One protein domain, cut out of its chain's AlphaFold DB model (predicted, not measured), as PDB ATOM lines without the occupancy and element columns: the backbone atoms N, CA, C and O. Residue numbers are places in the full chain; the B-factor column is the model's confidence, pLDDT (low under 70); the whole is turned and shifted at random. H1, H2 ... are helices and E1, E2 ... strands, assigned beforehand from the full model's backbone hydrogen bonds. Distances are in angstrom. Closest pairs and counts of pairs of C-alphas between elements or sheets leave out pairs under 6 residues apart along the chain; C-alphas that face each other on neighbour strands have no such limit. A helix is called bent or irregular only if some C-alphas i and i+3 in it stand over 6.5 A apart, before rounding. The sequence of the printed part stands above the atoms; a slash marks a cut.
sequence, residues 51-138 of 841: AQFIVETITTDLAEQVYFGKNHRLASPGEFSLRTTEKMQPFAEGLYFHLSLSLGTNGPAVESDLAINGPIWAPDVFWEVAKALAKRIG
ATOM      1  N   ALA A  51      -2.252   7.644  16.100       91.44
ATOM      2  CA  ALA A  51      -2.952   8.791  16.675       91.44
ATOM      3  C   ALA A  51      -2.106  10.075  16.622       91.44
ATOM      4  O   ALA A  51      -2.627  11.145  16.308       91.44
ATOM      5  N   GLN A  52      -0.793   9.969  16.870       92.56
ATOM      6  CA  GLN A  52       0.126  11.098  16.707       92.56
ATOM      7  C   GLN A  52       0.188  11.552  15.243       92.56
ATOM      8  O   GLN A  52       0.140  12.752  14.990       92.56
ATOM      9  N   PHE A  53       0.248  10.617  14.287       94.56
ATOM     10  CA  PHE A  53       0.187  10.931  12.858       94.56
ATOM     11  C   PHE A  53      -1.088  11.706  12.495       94.56
ATOM     12  O   PHE A  53      -0.998  12.739  11.831       94.56
ATOM     13  N   ILE A  54      -2.258  11.259  12.960       96.38
ATOM     14  CA  ILE A  54      -3.542  11.928  12.702       96.38
ATOM     15  C   ILE A  54      -3.516  13.362  13.246       96.38
ATOM     16  O   ILE A  54      -3.762  14.316  12.503       96.38
ATOM     17  N   VAL A  55      -3.157  13.527  14.524       96.50
ATOM     18  CA  VAL A  55      -3.124  14.837  15.193       96.50
ATOM     19  C   VAL A  55      -2.124  15.779  14.534       96.50
ATOM     20  O   VAL A  55      -2.469  16.929  14.254       96.50
ATOM     21  N   GLU A  56      -0.904  15.318  14.255       95.75
ATOM     22  CA  GLU A  56       0.119  16.140  13.607       95.75
ATOM     23  C   GLU A  56      -0.267  16.519  12.181       95.75
ATOM     24  O   GLU A  56      -0.053  17.664  11.790       95.75
ATOM     25  N   THR A  57      -0.875  15.610  11.418       96.31
ATOM     26  CA  THR A  57      -1.285  15.886  10.035       96.31
ATOM     27  C   THR A  57      -2.364  16.962   9.990       96.31
ATOM     28  O   THR A  57      -2.200  17.956   9.286       96.31
ATOM     29  N   ILE A  58      -3.426  16.819  10.792       97.69
ATOM     30  CA  ILE A  58      -4.520  17.802  10.862       97.69
ATOM     31  C   ILE A  58      -3.992  19.157  11.333       97.69
ATOM     32  O   ILE A  58      -4.281  20.192  10.736       97.69
ATOM     33  N   THR A  59      -3.189  19.156  12.395       96.62
ATOM     34  CA  THR A  59      -2.639  20.378  12.985       96.62
ATOM     35  C   THR A  59      -1.680  21.093  12.029       96.62
ATOM     36  O   THR A  59      -1.702  22.321  11.943       96.62
ATOM     37  N   THR A  60      -0.869  20.341  11.281       94.88
ATOM     38  CA  THR A  60       0.021  20.902  10.257       94.88
ATOM     39  C   THR A  60      -0.778  21.515   9.112       94.88
ATOM     40  O   THR A  60      -0.527  22.669   8.766       94.88
ATOM     41  N   ASP A  61      -1.776  20.800   8.576       95.31
ATOM     42  CA  ASP A  61      -2.651  21.331   7.526       95.31
ATOM     43  C   ASP A  61      -3.337  22.622   8.005       95.31
ATOM     44  O   ASP A  61      -3.318  23.628   7.301       95.31
ATOM     45  N   LEU A  62      -3.862  22.654   9.234       96.19
ATOM     46  CA  LEU A  62      -4.464  23.859   9.812       96.19
ATOM     47  C   LEU A  62      -3.481  25.026   9.911       96.19
ATOM     48  O   LEU A  62      -3.830  26.143   9.534       96.19
ATOM     49  N   ALA A  63      -2.261  24.794  10.400       94.31
ATOM     50  CA  ALA A  63      -1.253  25.843  10.510       94.31
ATOM     51  C   ALA A  63      -0.878  26.420   9.137       94.31
ATOM     52  O   ALA A  63      -0.801  27.642   8.988       94.31
ATOM     53  N   GLU A  64      -0.701  25.566   8.125       93.94
ATOM     54  CA  GLU A  64      -0.421  25.998   6.753       93.94
ATOM     55  C   GLU A  64      -1.597  26.761   6.138       93.94
ATOM     56  O   GLU A  64      -1.393  27.834   5.571       93.94
ATOM     57  N   GLN A  65      -2.824  26.251   6.284       95.62
ATOM     58  CA  GLN A  65      -4.036  26.889   5.769       95.62
ATOM     59  C   GLN A  65      -4.257  28.265   6.407       95.62
ATOM     60  O   GLN A  65      -4.463  29.255   5.705       95.62
ATOM     61  N   VAL A  66      -4.155  28.355   7.733       94.81
ATOM     62  CA  VAL A  66      -4.288  29.614   8.474       94.81
ATOM     63  C   VAL A  66      -3.214  30.606   8.021       94.81
ATOM     64  O   VAL A  66      -3.534  31.737   7.647       94.81
ATOM     65  N   TYR A  67      -1.950  30.181   7.955       93.25
ATOM     66  CA  TYR A  67      -0.851  31.041   7.515       93.25
ATOM     67  C   TYR A  67      -1.018  31.542   6.079       93.25
ATOM     68  O   TYR A  67      -0.824  32.735   5.823       93.25
ATOM     69  N   PHE A  68      -1.401  30.658   5.158       93.50
ATOM     70  CA  PHE A  68      -1.650  31.010   3.767       93.50
ATOM     71  C   PHE A  68      -2.837  31.966   3.638       93.50
ATOM     72  O   PHE A  68      -2.723  32.963   2.933       93.50
ATOM     73  N   GLY A  69      -3.931  31.745   4.373       93.12
ATOM     74  CA  GLY A  69      -5.097  32.633   4.356       93.12
ATOM     75  C   GLY A  69      -4.764  34.085   4.713       93.12
ATOM     76  O   GLY A  69      -5.374  35.010   4.183       93.12
ATOM     77  N   LYS A  70      -3.755  34.310   5.565       92.56
ATOM     78  CA  LYS A  70      -3.282  35.660   5.908       92.56
ATOM     79  C   LYS A  70      -2.217  36.203   4.957       92.56
ATOM     80  O   LYS A  70      -2.222  37.399   4.671       92.56
ATOM     81  N   ASN A  71      -1.259  35.366   4.559       90.19
ATOM     82  CA  ASN A  71      -0.016  35.812   3.922       90.19
ATOM     83  C   ASN A  71       0.072  35.488   2.423       90.19
ATOM     84  O   ASN A  71       1.015  35.938   1.776       90.19
ATOM     85  N   HIS A  72      -0.856  34.693   1.881       89.88
ATOM     86  CA  HIS A  72      -0.858  34.173   0.504       89.88
ATOM     87  C   HIS A  72       0.468  33.511   0.088       89.88
ATOM     88  O   HIS A  72       0.898  33.563  -1.064       89.88
ATOM     89  N   ARG A  73       1.145  32.894   1.058       89.19
ATOM     90  CA  ARG A  73       2.369  32.107   0.891       89.19
ATOM     91  C   ARG A  73       2.459  31.072   2.001       89.19
ATOM     92  O   ARG A  73       1.823  31.232   3.041       89.19
ATOM     93  N   LEU A  74       3.296  30.062   1.810       88.19
ATOM     94  CA  LEU A  74       3.656  29.138   2.881       88.19
ATOM     95  C   LEU A  74       4.678  29.762   3.838       88.19
ATOM     96  O   LEU A  74       5.433  30.674   3.476       88.19
ATOM     97  N   ALA A  75       4.687  29.252   5.066       85.88
ATOM     98  CA  ALA A  75       5.730  29.546   6.033       85.88
ATOM     99  C   ALA A  75       7.057  28.941   5.549       85.88
ATOM    100  O   ALA A  75       7.111  27.795   5.100       85.88
ATOM    101  N   SER A  76       8.136  29.713   5.635       84.56
ATOM    102  CA  SER A  76       9.491  29.216   5.376       84.56
ATOM    103  C   SER A  76       9.878  28.179   6.445       84.56
ATOM    104  O   SER A  76       9.339  28.237   7.549       84.56
ATOM    105  N   PRO A  77      10.859  27.286   6.210       80.56
ATOM    106  CA  PRO A  77      11.249  26.261   7.191       80.56
ATOM    107  C   PRO A  77      11.617  26.778   8.596       80.56
ATOM    108  O   PRO A  77      11.511  26.034   9.561       80.56
ATOM    109  N   GLY A  78      12.039  28.043   8.734       82.06
ATOM    110  CA  GLY A  78      12.298  28.684  10.034       82.06
ATOM    111  C   GLY A  78      11.104  29.437  10.641       82.06
ATOM    112  O   GLY A  78      11.200  29.918  11.764       82.06
ATOM    113  N   GLU A  79       9.999  29.570   9.908       85.12
ATOM    114  CA  GLU A  79       8.766  30.245  10.335       85.12
ATOM    115  C   GLU A  79       7.706  29.260  10.835       85.12
ATOM    116  O   GLU A  79       6.663  29.699  11.308       85.12
ATOM    117  N   PHE A  80       7.929  27.950  10.714       89.25
ATOM    118  CA  PHE A  80       6.998  26.934  11.188       89.25
ATOM    119  C   PHE A  80       7.723  25.819  11.931       89.25
ATOM    120  O   PHE A  80       8.698  25.254  11.440       89.25
ATOM    121  N   SER A  81       7.213  25.471  13.107       89.75
ATOM    122  CA  SER A  81       7.553  24.224  13.778       89.75
ATOM    123  C   SER A  81       6.354  23.716  14.566       89.75
ATOM    124  O   SER A  81       5.599  24.497  15.146       89.75
ATOM    125  N   LEU A  82       6.188  22.398  14.585       90.81
ATOM    126  CA  LEU A  82       5.203  21.707  15.399       90.81
ATOM    127  C   LEU A  82       5.940  20.668  16.236       90.81
ATOM    128  O   LEU A  82       6.711  19.864  15.709       90.81
ATOM    129  N   ARG A  83       5.693  20.684  17.541       90.81
ATOM    130  CA  ARG A  83       6.052  19.592  18.437       90.81
ATOM    131  C   ARG A  83       4.787  19.076  19.100       90.81
ATOM    132  O   ARG A  83       4.092  19.832  19.772       90.81
ATOM    133  N   THR A  84       4.557  17.779  18.963       90.75
ATOM    134  CA  THR A  84       3.448  17.078  19.605       90.75
ATOM    135  C   THR A  84       4.007  16.102  20.623       90.75
ATOM    136  O   THR A  84       4.939  15.353  20.339       90.75
ATOM    137  N   THR A  85       3.460  16.123  21.833       89.50
ATOM    138  CA  THR A  85       3.805  15.169  22.890       89.50
ATOM    139  C   THR A  85       2.524  14.542  23.408       89.50
ATOM    140  O   THR A  85       1.675  15.244  23.953       89.50
ATOM    141  N   GLU A  86       2.368  13.230  23.245       88.44
ATOM    142  CA  GLU A  86       1.272  12.502  23.889       88.44
ATOM    143  C   GLU A  86       1.491  12.525  25.409       88.44
ATOM    144  O   GLU A  86       2.559  12.142  25.896       88.44
ATOM    145  N   LYS A  87       0.506  13.012  26.170       85.00
ATOM    146  CA  LYS A  87       0.562  12.997  27.633       85.00
ATOM    147  C   LYS A  87       0.073  11.635  28.114       85.00
ATOM    148  O   LYS A  87      -1.083  11.289  27.897       85.00
ATOM    149  N   MET A  88       0.928  10.881  28.806       68.69
ATOM    150  CA  MET A  88       0.485   9.645  29.453       68.69
ATOM    151  C   MET A  88      -0.466   9.972  30.608       68.69
ATOM    152  O   MET A  88      -0.072  10.632  31.570       68.69
ATOM    153  N   GLN A  89      -1.697   9.480  30.516       63.34
ATOM    154  CA  GLN A  89      -2.704   9.512  31.576       63.34
ATOM    155  C   GLN A  89      -3.304   8.108  31.762       63.34
ATOM    156  O   GLN A  89      -3.145   7.254  30.882       63.34
ATOM    157  N   PRO A  90      -3.960   7.816  32.902       53.25
ATOM    158  CA  PRO A  90      -4.743   6.595  33.055       53.25
ATOM    159  C   PRO A  90      -5.753   6.456  31.908       53.25
ATOM    160  O   PRO A  90      -6.432   7.414  31.560       53.25
ATOM    161  N   PHE A  91      -5.890   5.250  31.348       45.72
ATOM    162  CA  PHE A  91      -6.726   4.962  30.166       45.72
ATOM    163  C   PHE A  91      -8.176   5.488  30.263       45.72
ATOM    164  O   PHE A  91      -8.792   5.804  29.250       45.72
ATOM    165  N   ALA A  92      -8.713   5.618  31.480       46.44
ATOM    166  CA  ALA A  92     -10.056   6.133  31.745       46.44
ATOM    167  C   ALA A  92     -10.228   7.648  31.505       46.44
ATOM    168  O   ALA A  92     -11.362   8.117  31.465       46.44
ATOM    169  N   GLU A  93      -9.142   8.415  31.371       53.22
ATOM    170  CA  GLU A  93      -9.201   9.881  31.286       53.22
ATOM    171  C   GLU A  93      -9.270  10.404  29.840       53.22
ATOM    172  O   GLU A  93      -9.637  11.562  29.641       53.22
ATOM    173  N   GLY A  94      -9.008   9.560  28.833       67.44
ATOM    174  CA  GLY A  94      -9.013   9.918  27.408       67.44
ATOM    175  C   GLY A  94      -7.611  10.058  26.802       67.44
ATOM    176  O   GLY A  94      -6.601   9.841  27.470       67.44
ATOM    177  N   LEU A  95      -7.546  10.396  25.510       85.12
ATOM    178  CA  LEU A  95      -6.288  10.619  24.792       85.12
ATOM    179  C   LEU A  95      -5.950  12.119  24.774       85.12
ATOM    180  O   LEU A  95      -6.776  12.934  24.365       85.12
ATOM    181  N   TYR A  96      -4.737  12.482  25.203       90.06
ATOM    182  CA  TYR A  96      -4.307  13.881  25.332       90.06
ATOM    183  C   TYR A  96      -2.974  14.146  24.649       90.06
ATOM    184  O   TYR A  96      -2.006  13.403  24.817       90.06
ATOM    185  N   PHE A  97      -2.894  15.286  23.972       92.75
ATOM    186  CA  PHE A  97      -1.673  15.782  23.354       92.75
ATOM    187  C   PHE A  97      -1.345  17.183  23.853       92.75
ATOM    188  O   PHE A  97      -2.217  18.035  23.982       92.75
ATOM    189  N   HIS A  98      -0.068  17.432  24.110       93.75
ATOM    190  CA  HIS A  98       0.474  18.775  24.224       93.75
ATOM    191  C   HIS A  98       1.046  19.193  22.874       93.75
ATOM    192  O   HIS A  98       1.888  18.480  22.317       93.75
ATOM    193  N   LEU A  99       0.595  20.331  22.361       94.25
ATOM    194  CA  LEU A  99       1.037  20.906  21.100       94.25
ATOM    195  C   LEU A  99       1.791  22.204  21.379       94.25
ATOM    196  O   LEU A  99       1.231  23.117  21.980       94.25
ATOM    197  N   SER A 100       3.020  22.295  20.876       93.81
ATOM    198  CA  SER A 100       3.809  23.528  20.841       93.81
ATOM    199  C   SER A 100       4.028  23.917  19.383       93.81
ATOM    200  O   SER A 100       4.699  23.198  18.633       93.81
ATOM    201  N   LEU A 101       3.408  25.023  18.958       92.06
ATOM    202  CA  LEU A 101       3.402  25.467  17.563       92.06
ATOM    203  C   LEU A 101       4.063  26.832  17.399       92.06
ATOM    204  O   LEU A 101       3.548  27.841  17.876       92.06
ATOM    205  N   SER A 102       5.152  26.897  16.643       87.88
ATOM    206  CA  SER A 102       5.697  28.176  16.177       87.88
ATOM    207  C   SER A 102       5.161  28.474  14.784       87.88
ATOM    208  O   SER A 102       5.243  27.623  13.902       87.88
ATOM    209  N   LEU A 103       4.617  29.676  14.586       84.81
ATOM    210  CA  LEU A 103       4.111  30.125  13.293       84.81
ATOM    211  C   LEU A 103       4.418  31.622  13.086       84.81
ATOM    212  O   LEU A 103       3.909  32.475  13.816       84.81
ATOM    213  N   GLY A 104       5.250  31.935  12.089       80.06
ATOM    214  CA  GLY A 104       5.812  33.263  11.814       80.06
ATOM    215  C   GLY A 104       7.165  33.531  12.497       80.06
ATOM    216  O   GLY A 104       7.660  32.726  13.277       80.06
ATOM    217  N   THR A 105       7.779  34.682  12.197       69.75
ATOM    218  CA  THR A 105       9.134  35.038  12.669       69.75
ATOM    219  C   THR A 105       9.193  35.672  14.060       69.75
ATOM    220  O   THR A 105      10.271  35.734  14.641       69.75
ATOM    221  N   ASN A 106       8.069  36.149  14.613       66.88
ATOM    222  CA  ASN A 106       8.062  36.959  15.836       66.88
ATOM    223  C   ASN A 106       6.982  36.520  16.838       66.88
ATOM    224  O   ASN A 106       5.784  36.639  16.565       66.88
ATOM    225  N   GLY A 107       7.413  36.070  18.023       69.12
ATOM    226  CA  GLY A 107       6.608  35.827  19.232       69.12
ATOM    227  C   GLY A 107       6.617  34.365  19.718       69.12
ATOM    228  O   GLY A 107       7.125  33.497  19.011       69.12
ATOM    229  N   PRO A 108       6.072  34.086  20.917       80.44
ATOM    230  CA  PRO A 108       6.106  32.754  21.517       80.44
ATOM    231  C   PRO A 108       5.295  31.736  20.704       80.44
ATOM    232  O   PRO A 108       4.394  32.109  19.936       80.44
ATOM    233  N   ALA A 109       5.628  30.458  20.892       86.62
ATOM    234  CA  ALA A 109       4.846  29.345  20.375       86.62
ATOM    235  C   ALA A 109       3.422  29.372  20.958       86.62
ATOM    236  O   ALA A 109       3.200  29.814  22.089       86.62
ATOM    237  N   VAL A 110       2.446  28.932  20.166       88.31
ATOM    238  CA  VAL A 110       1.101  28.622  20.644       88.31
ATOM    239  C   VAL A 110       1.195  27.291  21.373       88.31
ATOM    240  O   VAL A 110       1.429  26.261  20.746       88.31
ATOM    241  N   GLU A 111       1.034  27.338  22.689       92.81
ATOM    242  CA  GLU A 111       0.953  26.153  23.539       92.81
ATOM    243  C   GLU A 111      -0.515  25.766  23.717       92.81
ATOM    244  O   GLU A 111      -1.332  26.595  24.130       92.81
ATOM    245  N   SER A 112      -0.859  24.521  23.398       91.62
ATOM    246  CA  SER A 112      -2.227  24.020  23.508       91.62
ATOM    247  C   SER A 112      -2.253  22.592  24.024       91.62
ATOM    248  O   SER A 112      -1.580  21.712  23.495       91.62
ATOM    249  N   ASP A 113      -3.104  22.349  25.015       90.94
ATOM    250  CA  ASP A 113      -3.468  21.000  25.425       90.94
ATOM    251  C   ASP A 113      -4.705  20.564  24.635       90.94
ATOM    252  O   ASP A 113      -5.777  21.157  24.751       90.94
ATOM    253  N   LEU A 114      -4.533  19.550  23.794       92.81
ATOM    254  CA  LEU A 114      -5.573  18.964  22.964       92.81
ATOM    255  C   LEU A 114      -6.101  17.695  23.636       92.81
ATOM    256  O   LEU A 114      -5.398  16.687  23.714       92.81
ATOM    257  N   ALA A 115      -7.343  17.750  24.103       91.44
ATOM    258  CA  ALA A 115      -8.078  16.585  24.577       91.44
ATOM    259  C   ALA A 115      -8.878  15.978  23.420       91.44
ATOM    260  O   ALA A 115      -9.690  16.669  22.804       91.44
ATOM    261  N   ILE A 116      -8.692  14.688  23.145       90.94
ATOM    262  CA  ILE A 116      -9.531  13.958  22.193       90.94
ATOM    263  C   ILE A 116     -10.790  13.502  22.942       90.94
ATOM    264  O   ILE A 116     -10.851  12.414  23.504       90.94
ATOM    265  N   ASN A 117     -11.784  14.389  23.013       84.94
ATOM    266  CA  ASN A 117     -13.039  14.218  23.759       84.94
ATOM    267  C   ASN A 117     -14.216  13.728  22.889       84.94
ATOM    268  O   ASN A 117     -15.374  13.785  23.300       84.94
ATOM    269  N   GLY A 118     -13.914  13.257  21.683       88.81
ATOM    270  CA  GLY A 118     -14.844  12.718  20.700       88.81
ATOM    271  C   GLY A 118     -14.078  11.923  19.639       88.81
ATOM    272  O   GLY A 118     -12.917  11.579  19.873       88.81
ATOM    273  N   PRO A 119     -14.684  11.637  18.475       94.44
ATOM    274  CA  PRO A 119     -13.982  10.998  17.364       94.44
ATOM    275  C   PRO A 119     -12.721  11.788  16.992       94.44
ATOM    276  O   PRO A 119     -12.793  13.004  16.825       94.44
ATOM    277  N   ILE A 120     -11.573  11.122  16.845       95.62
ATOM    278  CA  ILE A 120     -10.274  11.795  16.659       95.62
ATOM    279  C   ILE A 120     -10.208  12.685  15.413       95.62
ATOM    280  O   ILE A 120      -9.449  13.644  15.402       95.62
ATOM    281  N   TRP A 121     -11.014  12.418  14.385       98.19
ATOM    282  CA  TRP A 121     -11.110  13.255  13.185       98.19
ATOM    283  C   TRP A 121     -12.241  14.297  13.259       98.19
ATOM    284  O   TRP A 121     -12.496  14.997  12.281       98.19
ATOM    285  N   ALA A 122     -12.961  14.431  14.376       97.19
ATOM    286  CA  ALA A 122     -14.039  15.410  14.484       97.19
ATOM    287  C   ALA A 122     -13.479  16.850  14.444       97.19
ATOM    288  O   ALA A 122     -12.580  17.176  15.221       97.19
ATOM    289  N   PRO A 123     -14.027  17.761  13.613       96.81
ATOM    290  CA  PRO A 123     -13.553  19.148  13.547       96.81
ATOM    291  C   PRO A 123     -13.606  19.880  14.896       96.81
ATOM    292  O   PRO A 123     -12.746  20.700  15.210       96.81
ATOM    293  N   ASP A 124     -14.585  19.551  15.739       94.12
ATOM    294  CA  ASP A 124     -14.744  20.183  17.052       94.12
ATOM    295  C   ASP A 124     -13.565  19.914  18.003       94.12
ATOM    296  O   ASP A 124     -13.284  20.759  18.853       94.12
ATOM    297  N   VAL A 125     -12.822  18.816  17.811       95.25
ATOM    298  CA  VAL A 125     -11.610  18.501  18.588       95.25
ATOM    299  C   VAL A 125     -10.513  19.541  18.333       95.25
ATOM    300  O   VAL A 125      -9.876  20.014  19.269       95.25
ATOM    301  N   PHE A 126     -10.322  19.969  17.083       96.25
ATOM    302  CA  PHE A 126      -9.228  20.874  16.689       96.25
ATOM    303  C   PHE A 126      -9.629  22.350  16.651       96.25
ATOM    304  O   PHE A 126      -8.805  23.218  16.358       96.25
ATOM    305  N   TRP A 127     -10.892  22.649  16.942       93.38
ATOM    306  CA  TRP A 127     -11.469  23.977  16.782       93.38
ATOM    307  C   TRP A 127     -10.725  25.069  17.563       93.38
ATOM    308  O   TRP A 127     -10.381  26.114  17.008       93.38
ATOM    309  N   GLU A 128     -10.435  24.824  18.842       93.31
ATOM    310  CA  GLU A 128      -9.752  25.812  19.683       93.31
ATOM    311  C   GLU A 128      -8.283  26.007  19.274       93.31
ATOM    312  O   GLU A 128      -7.787  27.135  19.310       93.31
ATOM    313  N   VAL A 129      -7.618  24.955  18.779       94.62
ATOM    314  CA  VAL A 129      -6.270  25.057  18.193       94.62
ATOM    315  C   VAL A 129      -6.304  25.939  16.942       94.62
ATOM    316  O   VAL A 129      -5.516  26.879  16.825       94.62
ATOM    317  N   ALA A 130      -7.255  25.702  16.034       95.00
ATOM    318  CA  ALA A 130      -7.413  26.490  14.810       95.00
ATOM    319  C   ALA A 130      -7.696  27.974  15.109       95.00
ATOM    320  O   ALA A 130      -7.073  28.860  14.517       95.00
ATOM    321  N   LYS A 131      -8.571  28.265  16.082       94.12
ATOM    322  CA  LYS A 131      -8.834  29.635  16.555       94.12
ATOM    323  C   LYS A 131      -7.595  30.302  17.147       94.12
ATOM    324  O   LYS A 131      -7.343  31.474  16.864       94.12
ATOM    325  N   ALA A 132      -6.832  29.587  17.974       93.50
ATOM    326  CA  ALA A 132      -5.612  30.117  18.576       93.50
ATOM    327  C   ALA A 132      -4.577  30.485  17.501       93.50
ATOM    328  O   ALA A 132      -3.987  31.568  17.560       93.50
ATOM    329  N   LEU A 133      -4.422  29.638  16.478       93.62
ATOM    330  CA  LEU A 133      -3.569  29.907  15.321       93.62
ATOM    331  C   LEU A 133      -4.049  31.122  14.522       93.62
ATOM    332  O   LEU A 133      -3.254  32.020  14.249       93.62
ATOM    333  N   ALA A 134      -5.343  31.204  14.201       93.50
ATOM    334  CA  ALA A 134      -5.905  32.328  13.450       93.50
ATOM    335  C   ALA A 134      -5.708  33.659  14.190       93.50
ATOM    336  O   ALA A 134      -5.211  34.631  13.615       93.50
ATOM    337  N   LYS A 135      -5.980  33.676  15.502       92.19
ATOM    338  CA  LYS A 135      -5.729  34.833  16.369       92.19
ATOM    339  C   LYS A 135      -4.250  35.223  16.389       92.19
ATOM    340  O   LYS A 135      -3.933  36.409  16.331       92.19
ATOM    341  N   ARG A 136      -3.340  34.244  16.454       89.56
ATOM    342  CA  ARG A 136      -1.887  34.473  16.523       89.56
ATOM    343  C   ARG A 136      -1.349  35.242  15.319       89.56
ATOM    344  O   ARG A 136      -0.458  36.073  15.495       89.56
ATOM    345  N   ILE A 137      -1.875  34.967  14.129       90.50
ATOM    346  CA  ILE A 137      -1.438  35.611  12.882       90.50
ATOM    347  C   ILE A 137      -2.349  36.771  12.440       90.50
ATOM    348  O   ILE A 137      -2.102  37.395  11.408       90.50
ATOM    349  N   GLY A 138      -3.408  37.065  13.202       90.75
ATOM    350  CA  GLY A 138      -4.384  38.103  12.869       90.75
ATOM    351  C   GLY A 138      -5.200  37.780  11.614       90.75
ATOM    352  O   GLY A 138      -5.406  38.661  10.772       90.75
TER     353      GLY A 138
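This is residues 51 to 138 of the 841 residues of an uncharacterized protein of Verrucomicrobia bacterium (UniProt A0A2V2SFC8). A twisted wall of three strands, E1, E2 and E3, has two helices, H1 and H2, side by side over one face, and its other face is bare. H1 covers the E1 and E2 part, H2 the E2 and E3 part, and the turn between E1 and E2 reaches out at one end of the long axis. The printed part has 88 residues with two named helices and three named strands, in the order H1, E1, E2, E3, H2; the sheet order is E1, E2, E3, all antiparallel. The class is mixed, helices and strands. The whole is compact, with a radius of gyration of the C-alphas of 13.1 A, and only just elongated, spanning 42 by 21 by 20 A.

Begin with the sheet: E1, residues 80 to 87, E2, residues 95 to 103, and E3, residues 110 to 116, form a meander, each strand the antiparallel neighbour of the one before. In the hairpin of E1 and E2, look for N 83 and O 100, 2.9 A apart and within hydrogen-bond range. In the hairpin of E2 and E3, N 99 and O 112 are within hydrogen-bond range at 2.8 A. H1, residues 51 to 71, and H2, residues 123 to 137, are on one face of this sheet, giving two layers, helices over strands. H1 has a height over the sheet of 7.6 A and lies over E2 and, only just, over E1, where 3 of its C-alphas fall. On the local plane H1 and E2 stand at 29.6 degrees, only just along the strands. The closest C-alphas of H1 and E1 are those of Glu 56 and Thr 84, 6.9 A apart. H2, at a height over the sheet of 8.6 A, runs along the strands, at 22 degrees to E2 on the local plane. The closest C-alphas of H2 and E3 are those of Ile 116 and Val 125, 6.2 A apart. H1 and H2 touch, closest at the C-alphas of Val 66 and Ala 134, 5.9 A, and run the same way at a steep tilt of 38 degrees. Every O i to N i+4 pair is within hydrogen-bond range in H1; in H2 it is 9 of 11.

Find C-alpha 95 at (-6.288, 10.619, 24.792); from there E2 runs 24.9 A to C-alpha 103. E1 is 22.5 A long and E3 18.2 A. H1 begins at C-alpha 51, at (-2.952, 8.791, 16.675), and runs 30.0 A. H2 runs 20.5 A to C-alpha 137 at (-1.438, 35.611, 12.882); it is irregular, with C-alphas 125 and 128 7.6 A apart.

The two C-alphas farthest apart, those of His 72 and Ala 92, are 43.0 A apart. The printed part has no cut, and its four links are short. Look for pLDDT under 70 at residues 88 to 94 and 105 to 107; the mean of the printed part is 88.0.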